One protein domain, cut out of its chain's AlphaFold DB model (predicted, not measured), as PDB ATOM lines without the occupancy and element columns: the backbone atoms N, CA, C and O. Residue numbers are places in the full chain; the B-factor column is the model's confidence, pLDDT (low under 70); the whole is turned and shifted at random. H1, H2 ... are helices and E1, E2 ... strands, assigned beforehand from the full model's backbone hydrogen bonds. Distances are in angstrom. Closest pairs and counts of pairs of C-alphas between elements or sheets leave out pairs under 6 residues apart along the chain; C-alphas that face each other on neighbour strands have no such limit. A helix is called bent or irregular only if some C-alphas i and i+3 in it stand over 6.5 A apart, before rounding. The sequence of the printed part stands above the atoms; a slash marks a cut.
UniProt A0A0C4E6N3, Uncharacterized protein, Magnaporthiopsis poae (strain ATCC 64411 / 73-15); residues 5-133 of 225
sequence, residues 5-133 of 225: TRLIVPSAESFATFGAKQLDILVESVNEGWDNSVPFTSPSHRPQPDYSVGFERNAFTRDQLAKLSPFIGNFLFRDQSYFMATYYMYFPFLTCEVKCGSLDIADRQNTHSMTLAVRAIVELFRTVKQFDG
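AT A GLANCE: This is residues 5 to 133 of the 225 residues of an uncharacterized protein of Magnaporthiopsis poae (strain ATCC 64411 / 73-15) (UniProt A0A0C4E6N3). A small, strongly twisted sheet of three strands is backed by one long helix, H4, which packs along the edge strand E3 and runs on past the sheet, its far end sticking out at residues 128 to 132. H2 only grazes the sheet, near the opposite edge strand E1; H3 sits off the sheet, and two long links without named elements, residues 31 to 50 and residues 73 to 88, join E1 to E2 and H3 to E3. The printed part has 129 residues, with the order H1 H2 E1 E2 H3 E3 H4 along the chain. The sheet order is E1 E2 E3, antiparallel throughout, and the class is mixed, helices and strands. The whole is compact, with a radius of gyration of the C-alphas of 15.3 A and spans of 48 by 41 by 30 A.

IN THESE COORDINATES: The sheet consists of E1, residues 26 to 30, 13.7 A long; E2, residues 51 to 56, 15.3 A; and E3, residues 89 to 96, 15.2 A. C-alpha 26 is at (9.417, -4.306, 103.587). H4, residues 103 to 132, measures 43.5 A from C-alpha 103 at (-0.194, 12.375, 83.525) to C-alpha 132 at (37.745, 0.942, 101.435). H3 is residues 62 to 72, 13.9 A. H2 is residues 12 to 17, 8.6 A, and H1 is residues 5 to 8, 5.2 A.

HOW THE PARTS SIT: E1 and E2 form a hairpin, antiparallel at 149 degrees, with N 29 and O 52 2.9 A apart, within hydrogen-bond range. E2, the inner strand, is antiparallel to E3 at 158 degrees, with N 55 and O 90 2.8 A apart, within range. E3 bends by 80 degrees at residue 92. H4 is on the sheet over E3, at a height over the sheet of 7.6 A; it runs along the strands, only just, at 28 degrees to E3 on the local plane. The closest C-alphas of E3 and H4 are those of Pro 92 and Ala 117, 5.4 A apart. H2 only grazes the sheet; its closest C-alpha pair with E1 is Glu 13 and Val 27, 6.6 A. H1 is only just on the sheet, with 5 pairs of C-alphas within 10 A, and only grazes it. H3 is not on the sheet and is apart from H4; it is irregular, but only just: C-alphas 67 and 70 are 7.0 A apart. Every O i to N i+4 pair is within range in H2, against 5 of 7 in H3 and 25 of 26 in H4; H1 is too short for one.

THE WHOLE: The C-alphas farthest apart, those of Gly 101 and Gly 133, are 49.6 A apart. The printed part has no cut. The links E1 to E2 and H3 to E3 are long, with 20 and 16 residues. The mean pLDDT of the printed part is 85.9; residue 44, residues 72 to 79 and residues 132 to 133 are under 70.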
ATOM      1  N   THR A   5      -4.881   2.153  93.546       70.56
ATOM      2  CA  THR A   5      -3.454   1.863  93.652       70.56
ATOM      3  C   THR A   5      -3.200   0.434  94.119       70.56
ATOM      4  O   THR A   5      -2.301  -0.204  93.595       70.56
ATOM      5  N   ARG A   6      -4.035  -0.141  94.999       75.44
ATOM      6  CA  ARG A   6      -3.905  -1.535  95.467       75.44
ATOM      7  C   ARG A   6      -4.325  -2.591  94.446       75.44
ATOM      8  O   ARG A   6      -3.962  -3.752  94.608       75.44
ATOM      9  N   LEU A   7      -5.083  -2.209  93.416       72.44
ATOM     10  CA  LEU A   7      -5.400  -3.085  92.283       72.44
ATOM     11  C   LEU A   7      -4.248  -3.138  91.273       72.44
ATOM     12  O   LEU A   7      -4.076  -4.149  90.602       72.44
ATOM     13  N   ILE A   8      -3.473  -2.057  91.173       74.44
ATOM     14  CA  ILE A   8      -2.341  -1.931  90.246       74.44
ATOM     15  C   ILE A   8      -1.042  -2.397  90.913       74.44
ATOM     16  O   ILE A   8      -0.222  -3.074  90.301       74.44
ATOM     17  N   VAL A   9      -0.870  -2.053  92.187       78.38
ATOM     18  CA  VAL A   9       0.311  -2.329  92.999       78.38
ATOM     19  C   VAL A   9      -0.139  -3.023  94.283       78.38
ATOM     20  O   VAL A   9      -0.521  -2.373  95.263       78.38
ATOM     21  N   PRO A  10      -0.140  -4.366  94.287       82.19
ATOM     22  CA  PRO A  10      -0.507  -5.138  95.461       82.19
ATOM     23  C   PRO A  10       0.371  -4.806  96.672       82.19
ATOM     24  O   PRO A  10       1.547  -4.463  96.543       82.19
ATOM     25  N   SER A  11      -0.208  -4.940  97.862       86.00
ATOM     26  CA  SER A  11       0.492  -4.710  99.126       86.00
ATOM     27  C   SER A  11       1.477  -5.843  99.433       86.00
ATOM     28  O   SER A  11       1.071  -6.985  99.662       86.00
ATOM     29  N   ALA A  12       2.762  -5.507  99.489       85.56
ATOM     30  CA  ALA A  12       3.820  -6.319 100.066       85.56
ATOM     31  C   ALA A  12       3.549  -6.667 101.542       85.56
ATOM     32  O   ALA A  12       3.726  -7.822 101.918       85.56
ATOM     33  N   GLU A  13       3.053  -5.729 102.355       83.69
ATOM     34  CA  GLU A  13       2.711  -5.977 103.770       83.69
ATOM     35  C   GLU A  13       1.550  -6.972 103.918       83.69
ATOM     36  O   GLU A  13       1.554  -7.848 104.791       83.69
ATOM     37  N   SER A  14       0.562  -6.892 103.021       85.12
ATOM     38  CA  SER A  14      -0.514  -7.884 102.973       85.12
ATOM     39  C   SER A  14       0.041  -9.255 102.595       85.12
ATOM     40  O   SER A  14      -0.261 -10.240 103.264       85.12
ATOM     41  N   PHE A  15       0.893  -9.342 101.571       82.88
ATOM     42  CA  PHE A  15       1.528 -10.610 101.205       82.88
ATOM     43  C   PHE A  15       2.384 -11.192 102.335       82.88
ATOM     44  O   PHE A  15       2.322 -12.401 102.573       82.88
ATOM     45  N   ALA A  16       3.122 -10.352 103.062       83.88
ATOM     46  CA  ALA A  16       3.888 -10.741 104.241       83.88
ATOM     47  C   ALA A  16       2.974 -11.373 105.308       83.88
ATOM     48  O   ALA A  16       3.175 -12.521 105.715       83.88
ATOM     49  N   THR A  17       1.872 -10.689 105.633       84.44
ATOM     50  CA  THR A  17       0.840 -11.168 106.570       84.44
ATOM     51  C   THR A  17       0.238 -12.513 106.142       84.44
ATOM     52  O   THR A  17      -0.036 -13.370 106.983       84.44
ATOM     53  N   PHE A  18       0.067 -12.735 104.836       86.44
ATOM     54  CA  PHE A  18      -0.492 -13.971 104.274       86.44
ATOM     55  C   PHE A  18       0.548 -15.070 103.985       86.44
ATOM     56  O   PHE A  18       0.225 -16.066 103.338       86.44
ATOM     57  N   GLY A  19       1.771 -14.947 104.515       82.12
ATOM     58  CA  GLY A  19       2.746 -16.041 104.572       82.12
ATOM     59  C   GLY A  19       3.990 -15.864 103.704       82.12
ATOM     60  O   GLY A  19       4.895 -16.698 103.784       82.12
ATOM     61  N   ALA A  20       4.092 -14.782 102.928       88.25
ATOM     62  CA  ALA A  20       5.307 -14.431 102.197       88.25
ATOM     63  C   ALA A  20       6.333 -13.760 103.129       88.25
ATOM     64  O   ALA A  20       6.664 -12.591 102.961       88.25
ATOM     65  N   LYS A  21       6.849 -14.508 104.113       87.06
ATOM     66  CA  LYS A  21       7.759 -14.008 105.168       87.06
ATOM     67  C   LYS A  21       8.998 -13.280 104.645       87.06
ATOM     68  O   LYS A  21       9.567 -12.442 105.329       87.06
ATOM     69  N   GLN A  22       9.435 -13.580 103.422       88.25
ATOM     70  CA  GLN A  22      10.534 -12.855 102.783       88.25
ATOM     71  C   GLN A  22      10.239 -11.361 102.564       88.25
ATOM     72  O   GLN A  22      11.168 -10.602 102.311       88.25
ATOM     73  N   LEU A  23       8.971 -10.946 102.641       91.94
ATOM     74  CA  LEU A  23       8.525  -9.563 102.498       91.94
ATOM     75  C   LEU A  23       8.373  -8.841 103.843       91.94
ATOM     76  O   LEU A  23       8.132  -7.643 103.824       91.94
ATOM     77  N   ASP A  24       8.567  -9.518 104.986       91.19
ATOM     78  CA  ASP A  24       8.498  -8.890 106.321       91.19
ATOM     79  C   ASP A  24       9.505  -7.733 106.461       91.19
ATOM     80  O   ASP A  24       9.278  -6.794 107.209       91.19
ATOM     81  N   ILE A  25      10.593  -7.773 105.685       95.00
ATOM     82  CA  ILE A  25      11.622  -6.725 105.628       95.00
ATOM     83  C   ILE A  25      11.162  -5.438 104.923       95.00
ATOM     84  O   ILE A  25      11.939  -4.480 104.842       95.00
ATOM     85  N   LEU A  26       9.960  -5.422 104.350       96.31
ATOM     86  CA  LEU A  26       9.417  -4.306 103.587       96.31
ATOM     87  C   LEU A  26       8.397  -3.531 104.411       96.31
ATOM     88  O   LEU A  26       7.671  -4.093 105.224       96.31
ATOM     89  N   VAL A  27       8.326  -2.231 104.151       95.81
ATOM     90  CA  VAL A  27       7.319  -1.345 104.729       95.81
ATOM     91  C   VAL A  27       6.724  -0.463 103.650       95.81
ATOM     92  O   VAL A  27       7.407  -0.078 102.693       95.81
ATOM     93  N   GLU A  28       5.452  -0.134 103.819       95.00
ATOM     94  CA  GLU A  28       4.693   0.686 102.886       95.00
ATOM     95  C   GLU A  28       4.346   2.042 103.491       95.00
ATOM     96  O   GLU A  28       4.171   2.187 104.698       95.00
ATOM     97  N   SER A  29       4.201   3.051 102.636       93.69
ATOM     98  CA  SER A  29       3.540   4.298 103.005       93.69
ATOM     99  C   SER A  29       2.537   4.701 101.930       93.69
ATOM    100  O   SER A  29       2.719   4.408 100.746       93.69
ATOM    101  N   VAL A  30       1.453   5.349 102.355       92.12
ATOM    102  CA  VAL A  30       0.367   5.813 101.484       92.12
ATOM    103  C   VAL A  30       0.217   7.312 101.682       92.12
ATOM    104  O   VAL A  30      -0.106   7.752 102.787       92.12
ATOM    105  N   ASN A  31       0.442   8.085 100.619       91.88
ATOM    106  CA  ASN A  31       0.337   9.542 100.616       91.88
ATOM    107  C   ASN A  31       1.109  10.206 101.780       91.88
ATOM    108  O   ASN A  31       0.620  11.145 102.415       91.88
ATOM    109  N   GLU A  32       2.309   9.710 102.099       93.06
ATOM    110  CA  GLU A  32       3.145  10.240 103.185       93.06
ATOM    111  C   GLU A  32       4.341  11.023 102.644       93.06
ATOM    112  O   GLU A  32       5.060  10.572 101.751       93.06
ATOM    113  N   GLY A  33       4.560  12.211 103.209       92.69
ATOM    114  CA  GLY A  33       5.690  13.061 102.860       92.69
ATOM    115  C   GLY A  33       7.020  12.447 103.291       92.69
ATOM    116  O   GLY A  33       7.176  11.972 104.415       92.69
ATOM    117  N   TRP A  34       8.014  12.502 102.411       93.38
ATOM    118  CA  TRP A  34       9.357  11.985 102.667       93.38
ATOM    119  C   TRP A  34      10.196  12.958 103.502       93.38
ATOM    120  O   TRP A  34      11.237  13.451 103.070       93.38
ATOM    121  N   ASP A  35       9.725  13.272 104.707       89.88
ATOM    122  CA  ASP A  35      10.291  14.305 105.580       89.88
ATOM    123  C   ASP A  35      11.718  14.040 106.064       89.88
ATOM    124  O   ASP A  35      12.425  14.985 106.423       89.88
ATOM    125  N   ASN A  36      12.142  12.779 106.055       89.19
ATOM    126  CA  ASN A  36      13.482  12.363 106.448       89.19
ATOM    127  C   ASN A  36      14.455  12.344 105.264       89.19
ATOM    128  O   ASN A  36      15.646  12.135 105.475       89.19
ATOM    129  N   SER A  37      13.991  12.582 104.034       89.56
ATOM    130  CA  SER A  37      14.869  12.663 102.870       89.56
ATOM    131  C   SER A  37      15.556  14.020 102.761       89.56
ATOM    132  O   SER A  37      14.932  15.078 102.882       89.56
ATOM    133  N   VAL A  38      16.843  13.992 102.415       87.81
ATOM    134  CA  VAL A  38      17.534  15.178 101.888       87.81
ATOM    135  C   VAL A  38      16.832  15.598 100.581       87.81
ATOM    136  O   VAL A  38      16.635  14.757  99.704       87.81
ATOM    137  N   PRO A  39      16.440  16.863 100.382       83.69
ATOM    138  CA  PRO A  39      15.817  17.313  99.133       83.69
ATOM    139  C   PRO A  39      16.801  17.261  97.947       83.69
ATOM    140  O   PRO A  39      18.019  17.209  98.133       83.69
ATOM    141  N   PHE A  40      16.298  17.254  96.705       78.56
ATOM    142  CA  PHE A  40      17.151  17.342  95.505       78.56
ATOM    143  C   PHE A  40      17.416  18.792  95.077       78.56
ATOM    144  O   PHE A  40      18.567  19.156  94.857       78.56
ATOM    145  N   THR A  41      16.374  19.629  94.991       74.19
ATOM    146  CA  THR A  41      16.477  21.013  94.477       74.19
ATOM    147  C   THR A  41      16.101  22.087  95.491       74.19
ATOM    148  O   THR A  41      16.705  23.156  95.494       74.19
ATOM    149  N   SER A  42      15.103  21.838  96.343       73.50
ATOM    150  CA  SER A  42      14.598  22.826  97.298       73.50
ATOM    151  C   SER A  42      14.074  22.166  98.579       73.50
ATOM    152  O   SER A  42      13.376  21.155  98.485       73.50
ATOM    153  N   PRO A  43      14.327  22.744  99.773       70.38
ATOM    154  CA  PRO A  43      13.820  22.228 101.048       70.38
ATOM    155  C   PRO A  43      12.295  22.147 101.154       70.38
ATOM    156  O   PRO A  43      11.790  21.349 101.937       70.38
ATOM    157  N   SER A  44      11.565  22.964 100.389       69.06
ATOM    158  CA  SER A  44      10.099  23.022 100.430       69.06
ATOM    159  C   SER A  44       9.403  22.025  99.503       69.06
ATOM    160  O   SER A  44       8.183  21.916  99.550       69.06
ATOM    161  N   HIS A  45      10.151  21.298  98.672       75.94
ATOM    162  CA  HIS A  45       9.595  20.370  97.690       75.94
ATOM    163  C   HIS A  45      10.141  18.973  97.951       75.94
ATOM    164  O   HIS A  45      11.088  18.537  97.299       75.94
ATOM    165  N   ARG A  46       9.562  18.281  98.935       85.56
ATOM    166  CA  ARG A  46       9.844  16.863  99.178       85.56
ATOM    167  C   ARG A  46       8.787  15.991  98.505       85.56
ATOM    168  O   ARG A  46       7.645  16.432  98.379       85.56
ATOM    169  N   PRO A  47       9.156  14.785  98.048       92.44
ATOM    170  CA  PRO A  47       8.178  13.826  97.568       92.44
ATOM    171  C   PRO A  47       7.110  13.501  98.608       92.44
ATOM    172  O   PRO A  47       7.400  13.435  99.802       92.44
ATOM    173  N   GLN A  48       5.901  13.252  98.123       93.62
ATOM    174  CA  GLN A  48       4.811  12.642  98.873       93.62
ATOM    175  C   GLN A  48       4.097  11.679  97.918       93.62
ATOM    176  O   GLN A  48       3.082  12.062  97.346       93.62
ATOM    177  N   PRO A  49       4.678  10.494  97.658       93.12
ATOM    178  CA  PRO A  49       4.084   9.528  96.744       93.12
ATOM    179  C   PRO A  49       2.710   9.070  97.233       93.12
ATOM    180  O   PRO A  49       2.555   8.801  98.429       93.12
ATOM    181  N   ASP A  50       1.748   8.893  96.324       91.81
ATOM    182  CA  ASP A  50       0.455   8.274  96.665       91.81
ATOM    183  C   ASP A  50       0.658   6.873  97.274       91.81
ATOM    184  O   ASP A  50      -0.027   6.500  98.227       91.81
ATOM    185  N   TYR A  51       1.668   6.138  96.804       93.06
ATOM    186  CA  TYR A  51       2.145   4.901  97.414       93.06
ATOM    187  C   TYR A  51       3.662   4.758  97.290       93.06
ATOM    188  O   TYR A  51       4.247   5.097  96.259       93.06
ATOM    189  N   SER A  52       4.324   4.221  98.315       94.88
ATOM    190  CA  SER A  52       5.734   3.845  98.214       94.88
ATOM    191  C   SER A  52       6.104   2.642  99.068       94.88
ATOM    192  O   SER A  52       5.434   2.336 100.055       94.88
ATOM    193  N   VAL A  53       7.182   1.964  98.674       96.12
ATOM    194  CA  VAL A  53       7.740   0.804  99.375       96.12
ATOM    195  C   VAL A  53       9.236   1.000  99.572       96.12
ATOM    196  O   VAL A  53       9.962   1.413  98.659       96.12
ATOM    197  N   GLY A  54       9.692   0.662 100.771       97.00
ATOM    198  CA  GLY A  54      11.101   0.590 101.128       97.00
ATOM    199  C   GLY A  54      11.346  -0.527 102.131       97.00
ATOM    200  O   GLY A  54      10.496  -1.387 102.349       97.00
ATOM    201  N   PHE A  55      12.518  -0.508 102.746       97.06
ATOM    202  CA  PHE A  55      12.895  -1.457 103.783       97.06
ATOM    203  C   PHE A  55      12.554  -0.910 105.164       97.06
ATOM    204  O   PHE A  55      12.825   0.255 105.469       97.06
ATOM    205  N   GLU A  56      12.000  -1.755 106.026       95.25
ATOM    206  CA  GLU A  56      11.855  -1.398 107.433       95.25
ATOM    207  C   GLU A  56      13.219  -1.352 108.137       95.25
ATOM    208  O   GLU A  56      14.222  -1.916 107.691       95.25
ATOM    209  N   ARG A  57      13.264  -0.712 109.306       92.62
ATOM    210  CA  ARG A  57      14.487  -0.634 110.117       92.62
ATOM    211  C   ARG A  57      15.061  -2.013 110.464       92.62
ATOM    212  O   ARG A  57      16.281  -2.162 110.516       92.62
ATOM    213  N   ASN A  58      14.201  -2.997 110.735       92.06
ATOM    214  CA  ASN A  58      14.630  -4.327 111.176       92.06
ATOM    215  C   ASN A  58      15.123  -5.218 110.031       92.06
ATOM    216  O   ASN A  58      15.728  -6.255 110.300       92.06
ATOM    217  N   ALA A  59      14.976  -4.775 108.777       95.88
ATOM    218  CA  ALA A  59      15.616  -5.404 107.626       95.88
ATOM    219  C   ALA A  59      17.154  -5.400 107.736       95.88
ATOM    220  O   ALA A  59      17.832  -6.190 107.078       95.88
ATOM    221  N   PHE A  60      17.716  -4.520 108.573       95.44
ATOM    222  CA  PHE A  60      19.152  -4.357 108.764       95.44
ATOM    223  C   PHE A  60      19.603  -4.850 110.141       95.44
ATOM    224  O   PHE A  60      18.992  -4.587 111.178       95.44
ATOM    225  N   THR A  61      20.754  -5.519 110.164       95.44
ATOM    226  CA  THR A  61      21.433  -5.903 111.407       95.44
ATOM    227  C   THR A  61      21.850  -4.673 112.215       95.44
ATOM    228  O   THR A  61      22.060  -3.583 111.675       95.44
ATOM    229  N   ARG A  62      22.056  -4.851 113.527       92.75
ATOM    230  CA  ARG A  62      22.551  -3.774 114.405       92.75
ATOM    231  C   ARG A  62      23.863  -3.170 113.899       92.75
ATOM    232  O   ARG A  62      24.011  -1.953 113.933       92.75
ATOM    233  N   ASP A  63      24.762  -3.998 113.372       94.31
ATOM    234  CA  ASP A  63      26.051  -3.550 112.835       94.31
ATOM    235  C   ASP A  63      25.890  -2.737 111.544       94.31
ATOM    236  O   ASP A  63      26.585  -1.740 111.348       94.31
ATOM    237  N   GLN A  64      24.960  -3.120 110.661       93.56
ATOM    238  CA  GLN A  64      24.629  -2.328 109.472       93.56
ATOM    239  C   GLN A  64      24.022  -0.975 109.859       93.56
ATOM    240  O   GLN A  64      24.459   0.050 109.344       93.56
ATOM    241  N   LEU A  65      23.082  -0.944 110.810       91.12
ATOM    242  CA  LEU A  65      22.500   0.306 111.311       91.12
ATOM    243  C   LEU A  65      23.553   1.201 111.981       91.12
ATOM    244  O   LEU A  65      23.547   2.410 111.770       91.12
ATOM    245  N   ALA A  66      24.499   0.620 112.726       88.94
ATOM    246  CA  ALA A  66      25.619   1.356 113.308       88.94
ATOM    247  C   ALA A  66      26.516   1.984 112.227       88.94
ATOM    248  O   ALA A  66      26.923   3.135 112.365       88.94
ATOM    249  N   LYS A  67      26.770   1.270 111.121       88.38
ATOM    250  CA  LYS A  67      27.513   1.798 109.963       88.38
ATOM    251  C   LYS A  67      26.756   2.892 109.212       88.38
ATOM    252  O   LYS A  67      27.390   3.793 108.672       88.38
ATOM    253  N   LEU A  68      25.425   2.826 109.169       87.25
ATOM    254  CA  LEU A  68      24.599   3.860 108.544       87.25
ATOM    255  C   LEU A  68      24.399   5.084 109.451       87.25
ATOM    256  O   LEU A  68      24.140   6.174 108.946       87.25
ATOM    257  N   SER A  69      24.542   4.929 110.772       84.44
ATOM    258  CA  SER A  69      24.288   5.982 111.765       84.44
ATOM    259  C   SER A  69      24.950   7.333 111.456       84.44
ATOM    260  O   SER A  69      24.264   8.339 111.625       84.44
ATOM    261  N   PRO A  70      26.212   7.418 110.981       82.56
ATOM    262  CA  PRO A  70      26.836   8.704 110.652       82.56
ATOM    263  C   PRO A  70      26.140   9.467 109.513       82.56
ATOM    264  O   PRO A  70      26.307  10.675 109.395       82.56
ATOM    265  N   PHE A  71      25.359   8.774 108.681       78.62
ATOM    266  CA  PHE A  71      24.697   9.313 107.488       78.62
ATOM    267  C   PHE A  71      23.175   9.457 107.646       78.62
ATOM    268  O   PHE A  71      22.499  10.007 106.774       78.62
ATOM    269  N   ILE A  72      22.619   8.916 108.733       69.75
ATOM    270  CA  ILE A  72      21.183   8.971 109.039       69.75
ATOM    271  C   ILE A  72      20.819  10.227 109.853       69.75
ATOM    272  O   ILE A  72      19.644  10.544 110.013       69.75
ATOM    273  N   GLY A  73      21.808  10.998 110.306       63.47
ATOM    274  CA  GLY A  73      21.563  12.112 111.216       63.47
ATOM    275  C   GLY A  73      20.971  11.633 112.549       63.47
ATOM    276  O   GLY A  73      20.847  10.437 112.826       63.47
ATOM    277  N   ASN A  74      20.635  12.571 113.422       62.59
ATOM    278  CA  ASN A  74      20.013  12.296 114.700       62.59
ATOM    279  C   ASN A  74      18.490  12.157 114.540       62.59
ATOM    280  O   ASN A  74      17.753  13.127 114.358       62.59
ATOM    281  N   PHE A  75      18.018  10.916 114.664       55.00
ATOM    282  CA  PHE A  75      16.609  10.529 114.554       55.00
ATOM    283  C   PHE A  75      15.661  11.372 115.426       55.00
ATOM    284  O   PHE A  75      14.525  11.639 115.042       55.00
ATOM    285  N   LEU A  76      16.136  11.823 116.592       52.44
ATOM    286  CA  LEU A  76      15.355  12.611 117.551       52.44
ATOM    287  C   LEU A  76      15.124  14.068 117.119       52.44
ATOM    288  O   LEU A  76      14.225  14.714 117.651       52.44
ATOM    289  N   PHE A  77      15.897  14.580 116.158       53.09
ATOM    290  CA  PHE A  77      15.815  15.970 115.692       53.09
ATOM    291  C   PHE A  77      15.302  16.103 114.255       53.09
ATOM    292  O   PHE A  77      15.344  17.193 113.691       53.09
ATOM    293  N   ARG A  78      14.733  15.021 113.690       60.66
ATOM    294  CA  ARG A  78      14.207  14.992 112.313       60.66
ATOM    295  C   ARG A  78      15.288  15.370 111.291       60.66
ATOM    296  O   ARG A  78      15.029  16.090 110.326       60.66
ATOM    297  N   ASP A  79      16.504  14.886 111.526       67.75
ATOM    298  CA  ASP A  79      17.603  15.109 110.601       67.75
ATOM    299  C   ASP A  79      17.309  14.437 109.255       67.75
ATOM    300  O   ASP A  79      16.696  13.368 109.169       67.75
ATOM    301  N   GLN A  80      17.733  15.112 108.191       80.69
ATOM    302  CA  GLN A  80      17.596  14.617 106.830       80.69
ATOM    303  C   GLN A  80      18.708  13.612 106.539       80.69
ATOM    304  O   GLN A  80      19.872  13.834 106.868       80.69
ATOM    305  N   SER A  81      18.355  12.532 105.856       87.69
ATOM    306  CA  SER A  81      19.268  11.491 105.417       87.69
ATOM    307  C   SER A  81      19.140  11.254 103.917       87.69
ATOM    308  O   SER A  81      18.078  11.420 103.314       87.69
ATOM    309  N   TYR A  82      20.235  10.822 103.298       87.62
ATOM    310  CA  TYR A  82      20.191  10.278 101.945       87.62
ATOM    311  C   TYR A  82      19.496   8.915 101.883       87.62
ATOM    312  O   TYR A  82      19.112   8.500 100.798       87.62
ATOM    313  N   PHE A  83      19.343   8.219 103.013       92.81
ATOM    314  CA  PHE A  83      18.950   6.808 103.056       92.81
ATOM    315  C   PHE A  83      17.531   6.566 103.574       92.81
ATOM    316  O   PHE A  83      17.114   5.414 103.633       92.81
ATOM    317  N   MET A  84      16.795   7.612 103.959       92.88
ATOM    318  CA  MET A  84      15.460   7.486 104.549       92.88
ATOM    319  C   MET A  84      14.438   8.358 103.826       92.88
ATOM    320  O   MET A  84      14.706   9.521 103.528       92.88
ATOM    321  N   ALA A  85      13.260   7.791 103.576       92.56
ATOM    322  CA  ALA A  85      12.087   8.511 103.085       92.56
ATOM    323  C   ALA A  85      11.306   9.106 104.260       92.56
ATOM    324  O   ALA A  85      11.250  10.321 104.442       92.56
ATOM    325  N   THR A  86      10.775   8.228 105.103       92.06
ATOM    326  CA  THR A  86      10.077   8.546 106.353       92.06
ATOM    327  C   THR A  86      10.924   8.086 107.540       92.06
ATOM    328  O   THR A  86      11.996   7.504 107.363       92.06
ATOM    329  N   TYR A  87      10.452   8.294 108.770       89.81
ATOM    330  CA  TYR A  87      11.170   7.840 109.966       89.81
ATOM    331  C   TYR A  87      11.288   6.305 110.063       89.81
ATOM    332  O   TYR A  87      12.085   5.792 110.843       89.81
ATOM    333  N   TYR A  88      10.509   5.548 109.295       91.81
ATOM    334  CA  TYR A  88      10.480   4.085 109.365       91.81
ATOM    335  C   TYR A  88      10.867   3.401 108.048       91.81
ATOM    336  O   TYR A  88      11.095   2.193 108.050       91.81
ATOM    337  N   MET A  89      10.992   4.158 106.953       95.19
ATOM    338  CA  MET A  89      11.294   3.636 105.621       95.19
ATOM    339  C   MET A  89      12.722   3.984 105.190       95.19
ATOM    340  O   MET A  89      13.039   5.133 104.866       95.19
ATOM    341  N   TYR A  90      13.569   2.962 105.141       94.94
ATOM    342  CA  TYR A  90      14.934   3.015 104.631       94.94
ATOM    343  C   TYR A  90      14.975   2.599 103.165       94.94
ATOM    344  O   TYR A  90      14.285   1.665 102.771       94.94
ATOM    345  N   PHE A  91      15.824   3.254 102.371       96.00
ATOM    346  CA  PHE A  91      16.067   2.930 100.962       96.00
ATOM    347  C   PHE A  91      14.761   2.646 100.191       96.00
ATOM    348  O   PHE A  91      14.533   1.501  99.790       96.00
ATOM    349  N   PRO A  92      13.885   3.655 100.004       96.19
ATOM    350  CA  PRO A  92      12.710   3.482  99.154       96.19
ATOM    351  C   PRO A  92      13.155   3.006  97.767       96.19
ATOM    352  O   PRO A  92      14.179   3.459  97.254       96.19
ATOM    353  N   PHE A  93      12.403   2.090  97.165       94.44
ATOM    354  CA  PHE A  93      12.736   1.524  95.852       94.44
ATOM    355  C   PHE A  93      11.541   1.431  94.902       94.44
ATOM    356  O   PHE A  93      11.737   1.206  93.709       94.44
ATOM    357  N   LEU A  94      10.319   1.622  95.406       93.69
ATOM    358  CA  LEU A  94       9.106   1.700  94.603       93.69
ATOM    359  C   LEU A  94       8.305   2.931  95.018       93.69
ATOM    360  O   LEU A  94       8.081   3.146  96.208       93.69
ATOM    361  N   THR A  95       7.859   3.715  94.042       93.06
ATOM    362  CA  THR A  95       6.965   4.858  94.248       93.06
ATOM    363  C   THR A  95       5.914   4.885  93.159       93.06
ATOM    364  O   THR A  95       6.225   4.602  92.000       93.06
ATOM    365  N   CYS A  96       4.694   5.249  93.520       90.06
ATOM    366  CA  CYS A  96       3.586   5.370  92.595       90.06
ATOM    367  C   CYS A  96       2.821   6.649  92.908       90.06
ATOM    368  O   CYS A  96       2.259   6.793  93.988       90.06
ATOM    369  N   GLU A  97       2.805   7.548  91.936       89.62
ATOM    370  CA  GLU A  97       1.941   8.714  91.874       89.62
ATOM    371  C   GLU A  97       0.868   8.475  90.813       89.62
ATOM    372  O   GLU A  97       1.186   8.095  89.680       89.62
ATOM    373  N   VAL A  98      -0.390   8.735  91.155       84.00
ATOM    374  CA  VAL A  98      -1.530   8.625  90.251       84.00
ATOM    375  C   VAL A  98      -2.295   9.944  90.277       84.00
ATOM    376  O   VAL A  98      -2.933  10.309  91.262       84.00
ATOM    377  N   LYS A  99      -2.282  10.676  89.158       82.44
ATOM    378  CA  LYS A  99      -3.076  11.904  88.999       82.44
ATOM    379  C   LYS A  99      -4.232  11.692  88.038       82.44
ATOM    380  O   LYS A  99      -4.061  11.183  86.933       82.44
ATOM    381  N   CYS A 100      -5.418  12.148  88.437       73.06
ATOM    382  CA  CYS A 100      -6.578  12.186  87.555       73.06
ATOM    383  C   CYS A 100      -6.418  13.344  86.555       73.06
ATOM    384  O   CYS A 100      -6.481  14.510  86.943       73.06
ATOM    385  N   GLY A 101      -6.176  13.026  85.280       72.19
ATOM    386  CA  GLY A 101      -6.181  13.996  84.176       72.19
ATOM    387  C   GLY A 101      -4.889  14.789  83.941       72.19
ATOM    388  O   GLY A 101      -4.862  15.589  83.011       72.19
ATOM    389  N   SER A 102      -3.822  14.567  84.718       83.12
ATOM    390  CA  SER A 102      -2.522  15.240  84.525       83.12
ATOM    391  C   SER A 102      -1.367  14.248  84.639       83.12
ATOM    392  O   SER A 102      -0.644  14.201  85.637       83.12
ATOM    393  N   LEU A 103      -1.237  13.402  83.614       86.06
ATOM    394  CA  LEU A 103      -0.194  12.375  83.525       86.06
ATOM    395  C   LEU A 103       1.212  12.980  83.650       86.06
ATOM    396  O   LEU A 103       2.055  12.452  84.361       86.06
ATOM    397  N   ASP A 104       1.426  14.141  83.037       88.44
ATOM    398  CA  ASP A 104       2.683  14.883  83.087       88.44
ATOM    399  C   ASP A 104       3.100  15.265  84.519       88.44
ATOM    400  O   ASP A 104       4.283  15.226  84.860       88.44
ATOM    401  N   ILE A 105       2.140  15.611  85.381       87.81
ATOM    402  CA  ILE A 105       2.401  15.911  86.791       87.81
ATOM    403  C   ILE A 105       2.773  14.630  87.540       87.81
ATOM    404  O   ILE A 105       3.769  14.635  88.269       87.81
ATOM    405  N   ALA A 106       2.025  13.542  87.329       88.06
ATOM    406  CA  ALA A 106       2.318  12.248  87.944       88.06
ATOM    407  C   ALA A 106       3.721  11.752  87.559       88.06
ATOM    408  O   ALA A 106       4.515  11.399  88.429       88.06
ATOM    409  N   ASP A 107       4.075  11.825  86.275       89.06
ATOM    410  CA  ASP A 107       5.385  11.417  85.765       89.06
ATOM    411  C   ASP A 107       6.518  12.248  86.372       89.06
ATOM    412  O   ASP A 107       7.554  11.706  86.768       89.06
ATOM    413  N   ARG A 108       6.331  13.566  86.516       90.75
ATOM    414  CA  ARG A 108       7.319  14.444  87.164       90.75
ATOM    415  C   ARG A 108       7.503  14.104  88.641       90.75
ATOM    416  O   ARG A 108       8.635  14.127  89.127       90.75
ATOM    417  N   GLN A 109       6.425  13.787  89.352       90.50
ATOM    418  CA  GLN A 109       6.475  13.417  90.769       90.50
ATOM    419  C   GLN A 109       7.096  12.031  90.978       90.50
ATOM    420  O   GLN A 109       7.984  11.891  91.822       90.50
ATOM    421  N   ASN A 110       6.738  11.046  90.152       92.19
ATOM    422  CA  ASN A 110       7.390   9.736  90.121       92.19
ATOM    423  C   ASN A 110       8.886   9.878  89.815       92.19
ATOM    424  O   ASN A 110       9.721   9.342  90.540       92.19
ATOM    425  N   THR A 111       9.247  10.680  88.810       93.00
ATOM    426  CA  THR A 111      10.650  10.953  88.458       93.00
ATOM    427  C   THR A 111      11.412  11.571  89.628       93.00
ATOM    428  O   THR A 111      12.530  11.154  89.936       93.00
ATOM    429  N   HIS A 112      10.819  12.552  90.309       92.94
ATOM    430  CA  HIS A 112      11.448  13.201  91.453       92.94
ATOM    431  C   HIS A 112      11.671  12.223  92.617       92.94
ATOM    432  O   HIS A 112      12.773  12.162  93.165       92.94
ATOM    433  N   SER A 113      10.665  11.413  92.944       94.06
ATOM    434  CA  SER A 113      10.734  10.425  94.025       94.06
ATOM    435  C   SER A 113      11.765   9.331  93.720       94.06
ATOM    436  O   SER A 113      12.653   9.063  94.532       94.06
ATOM    437  N   MET A 114      11.738   8.783  92.502       94.50
ATOM    438  CA  MET A 114      12.705   7.779  92.047       94.50
ATOM    439  C   MET A 114      14.135   8.322  91.971       94.50
ATOM    440  O   MET A 114      15.087   7.598  92.263       94.50
ATOM    441  N   THR A 115      14.314   9.608  91.654       93.75
ATOM    442  CA  THR A 115      15.635  10.252  91.698       93.75
ATOM    443  C   THR A 115      16.223  10.205  93.109       93.75
ATOM    444  O   THR A 115      17.402   9.890  93.271       93.75
ATOM    445  N   LEU A 116      15.418  10.473  94.145       93.31
ATOM    446  CA  LEU A 116      15.882  10.384  95.533       93.31
ATOM    447  C   LEU A 116      16.205   8.940  95.937       93.31
ATOM    448  O   LEU A 116      17.256   8.709  96.540       93.31
ATOM    449  N   ALA A 117      15.354   7.984  95.554       94.56
ATOM    450  CA  ALA A 117      15.568   6.556  95.788       94.56
ATOM    451  C   ALA A 117      16.897   6.060  95.192       94.56
ATOM    452  O   ALA A 117      17.734   5.485  95.888       94.56
ATOM    453  N   VAL A 118      17.152   6.353  93.913       92.69
ATOM    454  CA  VAL A 118      18.399   5.956  93.238       92.69
ATOM    455  C   VAL A 118      19.608   6.675  93.837       92.69
ATOM    456  O   VAL A 118      20.661   6.062  94.026       92.69
ATOM    457  N   ARG A 119      19.468   7.960  94.192       90.88
ATOM    458  CA  ARG A 119      20.544   8.724  94.835       90.88
ATOM    459  C   ARG A 119      20.991   8.074  96.144       90.88
ATOM    460  O   ARG A 119      22.192   8.017  96.381       90.88
ATOM    461  N   ALA A 120      20.075   7.531  96.947       91.38
ATOM    462  CA  ALA A 120      20.413   6.810  98.178       91.38
ATOM    463  C   ALA A 120      21.423   5.674  97.929       91.38
ATOM    464  O   ALA A 120      22.426   5.548  98.631       91.38
ATOM    465  N   ILE A 121      21.187   4.874  96.886       90.88
ATOM    466  CA  ILE A 121      22.055   3.753  96.508       90.88
ATOM    467  C   ILE A 121      23.406   4.249  95.987       90.88
ATOM    468  O   ILE A 121      24.456   3.719  96.358       90.88
ATOM    469  N   VAL A 122      23.398   5.294  95.155       87.75
ATOM    470  CA  VAL A 122      24.628   5.901  94.630       87.75
ATOM    471  C   VAL A 122      25.493   6.449  95.764       87.75
ATOM    472  O   VAL A 122      26.689   6.158  95.798       87.75
ATOM    473  N   GLU A 123      24.914   7.187  96.711       87.75
ATOM    474  CA  GLU A 123      25.651   7.734  97.853       87.75
ATOM    475  C   GLU A 123      26.206   6.631  98.761       87.75
ATOM    476  O   GLU A 123      27.356   6.718  99.194       87.75
ATOM    477  N   LEU A 124      25.460   5.542  98.979       90.00
ATOM    478  CA  LEU A 124      25.956   4.390  99.735       90.00
ATOM    479  C   LEU A 124      27.224   3.808  99.093       90.00
ATOM    480  O   LEU A 124      28.252   3.664  99.757       90.00
ATOM    481  N   PHE A 125      27.193   3.515  97.791       85.88
ATOM    482  CA  PHE A 125      28.357   2.947  97.106       85.88
ATOM    483  C   PHE A 125      29.509   3.947  96.934       85.88
ATOM    484  O   PHE A 125      30.676   3.544  96.969       85.88
ATOM    485  N   ARG A 126      29.224   5.250  96.796       83.44
ATOM    486  CA  ARG A 126      30.261   6.295  96.823       83.44
ATOM    487  C   ARG A 126      30.977   6.323  98.167       83.44
ATOM    488  O   ARG A 126      32.206   6.380  98.177       83.44
ATOM    489  N   THR A 127      30.234   6.242  99.267       83.62
ATOM    490  CA  THR A 127      30.783   6.152 100.621       83.62
ATOM    491  C   THR A 127      31.656   4.910 100.777       83.62
ATOM    492  O   THR A 127      32.813   5.031 101.171       83.62
ATOM    493  N   VAL A 128      31.166   3.726 100.391       82.19
ATOM    494  CA  VAL A 128      31.950   2.475 100.463       82.19
ATOM    495  C   VAL A 128      33.293   2.617  99.740       82.19
ATOM    496  O   VAL A 128      34.337   2.287 100.301       82.19
ATOM    497  N   LYS A 129      33.295   3.196  98.533       78.00
ATOM    498  CA  LYS A 129      34.523   3.430  97.762       78.00
ATOM    499  C   LYS A 129      35.517   4.353  98.482       78.00
ATOM    500  O   LYS A 129      36.719   4.117  98.383       78.00
ATOM    501  N   GLN A 130      35.041   5.400  99.159       77.19
ATOM    502  CA  GLN A 130      35.904   6.342  99.887       77.19
ATOM    503  C   GLN A 130      36.596   5.684 101.086       77.19
ATOM    504  O   GLN A 130      37.771   5.950 101.319       77.19
ATOM    505  N   PHE A 131      35.888   4.819 101.818       71.69
ATOM    506  CA  PHE A 131      36.412   4.193 103.034       71.69
ATOM    507  C   PHE A 131      37.269   2.947 102.780       71.69
ATOM    508  O   PHE A 131      38.176   2.683 103.563       71.69
ATOM    509  N   ASP A 132      37.014   2.191 101.707       67.75
ATOM    510  CA  ASP A 132      37.745   0.942 101.435       67.75
ATOM    511  C   ASP A 132      38.857   1.096 100.380       67.75
ATOM    512  O   ASP A 132      39.757   0.263 100.282       67.75
ATOM    513  N   GLY A 133      38.832   2.152  99.555       60.12
ATOM    514  CA  GLY A 133      39.865   2.445  98.546       60.12
ATOM    515  C   GLY A 133      40.038   1.395  97.431       60.12
ATOM    516  O   GLY A 133      40.708   1.670  96.435       60.12
TER     517      GLY A 133